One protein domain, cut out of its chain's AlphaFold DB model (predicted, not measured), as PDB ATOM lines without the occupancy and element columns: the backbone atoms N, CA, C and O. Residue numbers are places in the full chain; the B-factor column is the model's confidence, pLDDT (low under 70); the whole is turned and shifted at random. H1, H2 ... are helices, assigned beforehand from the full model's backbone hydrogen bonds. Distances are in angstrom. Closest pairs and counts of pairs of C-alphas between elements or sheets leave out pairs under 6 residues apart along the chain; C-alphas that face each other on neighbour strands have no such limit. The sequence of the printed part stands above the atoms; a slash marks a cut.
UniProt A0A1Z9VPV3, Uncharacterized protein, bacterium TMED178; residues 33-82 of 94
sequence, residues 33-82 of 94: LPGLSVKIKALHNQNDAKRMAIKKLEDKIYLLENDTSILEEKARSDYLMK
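What this domain is: This is residues 33 to 82 of the 94 residues of an uncharacterized protein of bacterium TMED178 (UniProt A0A1Z9VPV3). A long helix, H1, is followed after a sharp turn by a short helix, H2, and the two make a corner like an L with one long and one short arm. H1 makes most of the length, and residues 80 to 82 turn off beyond the far end of H2. The printed part has 50 residues with two named helices, H1 then H2, and no named strand; the class is all helix. The whole is extended, with a radius of gyration of the C-alphas of 19.5 A and spans of 64 by 20 by 7 A.

How they stand to each other: H1, residues 33 to 66, is joined to H2, residues 68 to 79, by a tight link of one residue, Asp 67. The two helices are about perpendicular, with their lines at 82 degrees. They are close but not clearly touching, with 2 pairs of C-alphas within 8 A. Their closest C-alphas, those of Leu 64 and Leu 71, are 7.3 A apart. The centres of H1 and H2 are 30.3 A apart. Residues 33 to 62, which belong to H1, stand free, and so do residues 74 to 80, of which 74 to 79 belong to H2. In H1 and H2 every O i to N i+4 pair is within hydrogen-bond range.

Where its parts are: H1, 34 residues from Leu 33 to Asn 66, begins with C-alpha 33 at (237.143, 159.482, 219.675) and ends with C-alpha 66 at (247.623, 205.140, 204.529), 49.2 A from first to last C-alpha. H2, 12 residues from Thr 68 to Tyr 79, measures 15.5 A in the same way and ends with C-alpha 79 at (249.788, 203.359, 183.086).

The domain as a whole: The two C-alphas farthest apart, those of Leu 33 and Lys 82, are 63.7 A apart. The printed part has no cut. The mean pLDDT of the printed part is 85.4, and no printed residue is under 70.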
ATOM      1  N   LEU A  33     236.239 158.542 219.000       71.94
ATOM      2  CA  LEU A  33     237.143 159.482 219.675       71.94
ATOM      3  C   LEU A  33     238.444 159.779 218.905       71.94
ATOM      4  O   LEU A  33     238.784 160.960 218.755       71.94
ATOM      5  N   PRO A  34     239.186 158.778 218.380       73.00
ATOM      6  CA  PRO A  34     240.398 159.062 217.617       73.00
ATOM      7  C   PRO A  34     240.098 159.866 216.343       73.00
ATOM      8  O   PRO A  34     240.815 160.824 216.049       73.00
ATOM      9  N   GLY A  35     239.004 159.564 215.634       76.62
ATOM     10  CA  GLY A  35     238.585 160.310 214.442       76.62
ATOM     11  C   GLY A  35     238.167 161.750 214.755       76.62
ATOM     12  O   GLY A  35     238.505 162.678 214.012       76.62
ATOM     13  N   LEU A  36     237.504 161.958 215.893       80.50
ATOM     14  CA  LEU A  36     237.092 163.279 216.356       80.50
ATOM     15  C   LEU A  36     238.298 164.173 216.675       80.50
ATOM     16  O   LEU A  36     238.328 165.329 216.252       80.50
ATOM     17  N   SER A  37     239.327 163.632 217.335       81.81
ATOM     18  CA  SER A  37     240.549 164.384 217.662       81.81
ATOM     19  C   SER A  37     241.285 164.888 216.412       81.81
ATOM     20  O   SER A  37     241.695 166.051 216.345       81.81
ATOM     21  N   VAL A  38     241.379 164.045 215.376       85.56
ATOM     22  CA  VAL A  38     241.996 164.393 214.091       85.56
ATOM     23  C   VAL A  38     241.191 165.486 213.394       85.56
ATOM     24  O   VAL A  38     241.766 166.455 212.894       85.56
ATOM     25  N   LYS A  39     239.858 165.377 213.410       86.00
ATOM     26  CA  LYS A  39     238.965 166.369 212.801       86.00
ATOM     27  C   LYS A  39     239.039 167.724 213.511       86.00
ATOM     28  O   LYS A  39     239.099 168.750 212.838       86.00
ATOM     29  N   ILE A  40     239.105 167.734 214.845       90.56
ATOM     30  CA  ILE A  40     239.292 168.958 215.642       90.56
ATOM     31  C   ILE A  40     240.630 169.616 215.299       90.56
ATOM     32  O   ILE A  40     240.670 170.815 215.021       90.56
ATOM     33  N   LYS A  41     241.718 168.840 215.246       92.19
ATOM     34  CA  LYS A  41     243.046 169.363 214.898       92.19
ATOM     35  C   LYS A  41     243.080 169.944 213.481       92.19
ATOM     36  O   LYS A  41     243.632 171.021 213.271       92.19
ATOM     37  N   ALA A  42     242.451 169.269 212.518       92.12
ATOM     38  CA  ALA A  42     242.344 169.762 211.147       92.12
ATOM     39  C   ALA A  42     241.555 171.082 211.068       92.12
ATOM     40  O   ALA A  42     241.995 172.020 210.402       92.12
ATOM     41  N   LEU A  43     240.429 171.180 211.783       93.25
ATOM     42  CA  LEU A  43     239.634 172.409 211.861       93.25
ATOM     43  C   LEU A  43     240.409 173.561 212.509       93.25
ATOM     44  O   LEU A  43     240.321 174.691 212.032       93.25
ATOM     45  N   HIS A  44     241.189 173.282 213.556       93.62
ATOM     46  CA  HIS A  44     242.023 174.288 214.211       93.62
ATOM     47  C   HIS A  44     243.079 174.852 213.252       93.62
ATOM     48  O   HIS A  44     243.119 176.058 213.027       93.62
ATOM     49  N   ASN A  45     243.819 173.973 212.567       92.44
ATOM     50  CA  ASN A  45     244.819 174.376 211.576       92.44
ATOM     51  C   ASN A  45     244.213 175.217 210.436       92.44
ATOM     52  O   ASN A  45     244.811 176.195 209.990       92.44
ATOM     53  N   GLN A  46     243.019 174.851 209.958       92.94
ATOM     54  CA  GLN A  46     242.317 175.636 208.938       92.94
ATOM     55  C   GLN A  46     241.899 177.016 209.455       92.94
ATOM     56  O   GLN A  46     241.954 177.992 208.704       92.94
ATOM     57  N   ASN A  47     241.477 177.112 210.716       94.75
ATOM     58  CA  ASN A  47     241.104 178.382 211.331       94.75
ATOM     59  C   ASN A  47     242.324 179.303 211.471       94.75
ATOM     60  O   ASN A  47     242.263 180.458 211.059       94.75
ATOM     61  N   ASP A  48     243.457 178.772 211.932       94.69
ATOM     62  CA  ASP A  48     244.703 179.534 212.053       94.69
ATOM     63  C   ASP A  48     245.199 180.045 210.697       94.69
ATOM     64  O   ASP A  48     245.542 181.222 210.564       94.69
ATOM     65  N   ALA A  49     245.151 179.205 209.658       94.31
ATOM     66  CA  ALA A  49     245.498 179.620 208.301       94.31
ATOM     67  C   ALA A  49     244.600 180.766 207.802       94.31
ATOM     68  O   ALA A  49     245.091 181.743 207.229       94.31
ATOM     69  N   LYS A  50     243.286 180.686 208.057       94.31
ATOM     70  CA  LYS A  50     242.340 181.757 207.709       94.31
ATOM     71  C   LYS A  50     242.612 183.039 208.493       94.31
ATOM     72  O   LYS A  50     242.608 184.111 207.898       94.31
ATOM     73  N   ARG A  51     242.908 182.944 209.791       94.50
ATOM     74  CA  ARG A  51     243.274 184.102 210.626       94.50
ATOM     75  C   ARG A  51     244.526 184.805 210.111       94.50
ATOM     76  O   ARG A  51     244.540 186.028 210.018       94.50
ATOM     77  N   MET A  52     245.552 184.051 209.712       94.62
ATOM     78  CA  MET A  52     246.753 184.633 209.104       94.62
ATOM     79  C   MET A  52     246.453 185.321 207.767       94.62
ATOM     80  O   MET A  52     247.013 186.379 207.487       94.62
ATOM     81  N   ALA A  53     245.580 184.737 206.941       93.31
ATOM     82  CA  ALA A  53     245.173 185.345 205.678       93.31
ATOM     83  C   ALA A  53     244.399 186.656 205.894       93.31
ATOM     84  O   ALA A  53     244.677 187.632 205.202       93.31
ATOM     85  N   ILE A  54     243.492 186.691 206.877       94.56
ATOM     86  CA  ILE A  54     242.757 187.903 207.265       94.56
ATOM     87  C   ILE A  54     243.734 188.988 207.706       94.56
ATOM     88  O   ILE A  54     243.719 190.066 207.129       94.56
ATOM     89  N   LYS A  55     244.662 188.676 208.619       93.56
ATOM     90  CA  LYS A  55     245.658 189.649 209.082       93.56
ATOM     91  C   LYS A  55     246.487 190.229 207.929       93.56
ATOM     92  O   LYS A  55     246.668 191.433 207.838       93.56
ATOM     93  N   LYS A  56     246.938 189.385 206.993       92.38
ATOM     94  CA  LYS A  56     247.667 189.854 205.800       92.38
ATOM     95  C   LYS A  56     246.827 190.764 204.904       92.38
ATOM     96  O   LYS A  56     247.385 191.623 204.229       92.38
ATOM     97  N   LEU A  57     245.520 190.525 204.819       91.94
ATOM     98  CA  LEU A  57     244.616 191.385 204.061       91.94
ATOM     99  C   LEU A  57     244.393 192.712 204.783       91.94
ATOM    100  O   LEU A  57     244.457 193.744 204.130       91.94
ATOM    101  N   GLU A  58     244.207 192.691 206.100       92.00
ATOM    102  CA  GLU A  58     244.105 193.896 206.931       92.00
ATOM    103  C   GLU A  58     245.364 194.763 206.809       92.00
ATOM    104  O   GLU A  58     245.250 195.951 206.530       92.00
ATOM    105  N   ASP A  59     246.558 194.165 206.891       87.38
ATOM    106  CA  ASP A  59     247.829 194.881 206.710       87.38
ATOM    107  C   ASP A  59     247.924 195.517 205.309       87.38
ATOM    108  O   ASP A  59     248.373 196.653 205.156       87.38
ATOM    109  N   LYS A  60     247.471 194.808 204.265       85.25
ATOM    110  CA  LYS A  60     247.434 195.349 202.897       85.25
ATOM    111  C   LYS A  60     246.435 196.488 202.751       85.25
ATOM    112  O   LYS A  60     246.746 197.452 202.063       85.25
ATOM    113  N   ILE A  61     245.253 196.368 203.350       87.81
ATOM    114  CA  ILE A  61     244.241 197.429 203.344       87.81
ATOM    115  C   ILE A  61     244.798 198.655 204.060       87.81
ATOM    116  O   ILE A  61     244.755 199.741 203.498       87.81
ATOM    117  N   TYR A  62     245.411 198.473 205.228       86.69
ATOM    118  CA  TYR A  62     246.044 199.559 205.963       86.69
ATOM    119  C   TYR A  62     247.113 200.272 205.125       86.69
ATOM    120  O   TYR A  62     247.113 201.500 205.057       86.69
ATOM    121  N   LEU A  63     247.986 199.520 204.446       83.06
ATOM    122  CA  LEU A  63     248.969 200.099 203.526       83.06
ATOM    123  C   LEU A  63     248.294 200.842 202.366       83.06
ATOM    124  O   LEU A  63     248.698 201.946 202.050       83.06
ATOM    125  N   LEU A  64     247.245 200.286 201.761       80.94
ATOM    126  CA  LEU A  64     246.514 200.944 200.673       80.94
ATOM    127  C   LEU A  64     245.811 202.237 201.117       80.94
ATOM    128  O   LEU A  64     245.725 203.180 200.335       80.94
ATOM    129  N   GLU A  65     245.295 202.277 202.345       81.69
ATOM    130  CA  GLU A  65     244.588 203.437 202.899       81.69
ATOM    131  C   GLU A  65     245.537 204.547 203.358       81.69
ATOM    132  O   GLU A  65     245.205 205.725 203.233       81.69
ATOM    133  N   ASN A  66     246.708 204.188 203.893       81.38
ATOM    134  CA  ASN A  66     247.623 205.140 204.529       81.38
ATOM    135  C   ASN A  66     248.868 205.446 203.691       81.38
ATOM    136  O   ASN A  66     249.534 206.449 203.940       81.38
ATOM    137  N   ASP A  67     249.182 204.608 202.706       77.12
ATOM    138  CA  ASP A  67     250.350 204.749 201.853       77.12
ATOM    139  C   ASP A  67     249.963 204.692 200.368       77.12
ATOM    140  O   ASP A  67     249.960 203.653 199.701       77.12
ATOM    141  N   THR A  68     249.657 205.869 199.820       75.38
ATOM    142  CA  THR A  68     249.362 206.028 198.392       75.38
ATOM    143  C   THR A  68     250.599 205.872 197.513       75.38
ATOM    144  O   THR A  68     250.440 205.822 196.295       75.38
ATOM    145  N   SER A  69     251.814 205.778 198.075       78.62
ATOM    146  CA  SER A  69     253.046 205.674 197.282       78.62
ATOM    147  C   SER A  69     253.068 204.408 196.428       78.62
ATOM    148  O   SER A  69     253.414 204.484 195.254       78.62
ATOM    149  N   ILE A  70     252.580 203.283 196.960       76.19
ATOM    150  CA  ILE A  70     252.487 202.010 196.230       76.19
ATOM    151  C   ILE A  70     251.471 202.117 195.085       76.19
ATOM    152  O   ILE A  70     251.692 201.600 193.987       76.19
ATOM    153  N   LEU A  71     250.348 202.807 195.319       74.25
ATOM    154  CA  LEU A  71     249.361 203.073 194.271       74.25
ATOM    155  C   LEU A  71     249.928 204.002 193.193       74.25
ATOM    156  O   LEU A  71     249.718 203.757 192.007       74.25
ATOM    157  N   GLU A  72     250.642 205.053 193.599       78.62
ATOM    158  CA  GLU A  72     251.283 206.005 192.695       78.62
ATOM    159  C   GLU A  72     252.380 205.336 191.863       78.62
ATOM    160  O   GLU A  72     252.428 205.544 190.655       78.62
ATOM    161  N   GLU A  73     253.234 204.509 192.470       80.69
ATOM    162  CA  GLU A  73     254.287 203.763 191.778       80.69
ATOM    163  C   GLU A  73     253.688 202.827 190.729       80.69
ATOM    164  O   GLU A  73     254.116 202.831 189.574       80.69
ATOM    165  N   LYS A  74     252.632 202.093 191.090       79.25
ATOM    166  CA  LYS A  74     251.948 201.202 190.152       79.25
ATOM    167  C   LYS A  74     251.238 201.967 189.033       79.25
ATOM    168  O   LYS A  74     251.318 201.568 187.876       79.25
ATOM    169  N   ALA A  75     250.592 203.092 189.345       80.69
ATOM    170  CA  ALA A  75     249.978 203.960 188.340       80.69
ATOM    171  C   ALA A  75     251.019 204.569 187.380       80.69
ATOM    172  O   ALA A  75     250.761 204.705 186.181       80.69
ATOM    173  N   ARG A  76     252.210 204.903 187.887       82.50
ATOM    174  CA  ARG A  76     253.339 205.400 187.087       82.50
ATOM    175  C   ARG A  76     253.944 204.301 186.211       82.50
ATOM    176  O   ARG A  76     254.180 204.555 185.036       82.50
ATOM    177  N   SER A  77     254.165 203.106 186.760       81.25
ATOM    178  CA  SER A  77     254.746 201.956 186.050       81.25
ATOM    179  C   SER A  77     253.817 201.421 184.961       81.25
ATOM    180  O   SER A  77     254.206 201.323 183.800       81.25
ATOM    181  N   ASP A  78     252.574 201.101 185.325       82.75
ATOM    182  CA  ASP A  78     251.691 200.311 184.465       82.75
ATOM    183  C   ASP A  78     250.902 201.190 183.483       82.75
ATOM    184  O   ASP A  78     250.515 200.735 182.407       82.75
ATOM    185  N   TYR A  79     250.662 202.456 183.841       81.75
ATOM    186  CA  TYR A  79     249.788 203.359 183.086       81.75
ATOM    187  C   TYR A  79     250.457 204.677 182.681       81.75
ATOM    188  O   TYR A  79     249.788 205.534 182.102       81.75
ATOM    189  N   LEU A  80     251.751 204.865 182.985       79.88
ATOM    190  CA  LEU A  80     252.499 206.102 182.712       79.88
ATOM    191  C   LEU A  80     251.790 207.360 183.244       79.88
ATOM    192  O   LEU A  80     251.944 208.463 182.711       79.88
ATOM    193  N   MET A  81     250.991 207.205 184.305       80.31
ATOM    194  CA  MET A  81     250.268 208.319 184.900       80.31
ATOM    195  C   MET A  81     251.254 209.225 185.629       80.31
ATOM    196  O   MET A  81     252.103 208.770 186.392       80.31
ATOM    197  N   LYS A  82     251.121 210.531 185.410       81.38
ATOM    198  CA  LYS A  82     251.948 211.559 186.043       81.38
ATOM    199  C   LYS A  82     251.077 212.625 186.692       81.38
ATOM    200  O   LYS A  82     249.951 212.868 186.252       81.38
TER     201      LYS A  82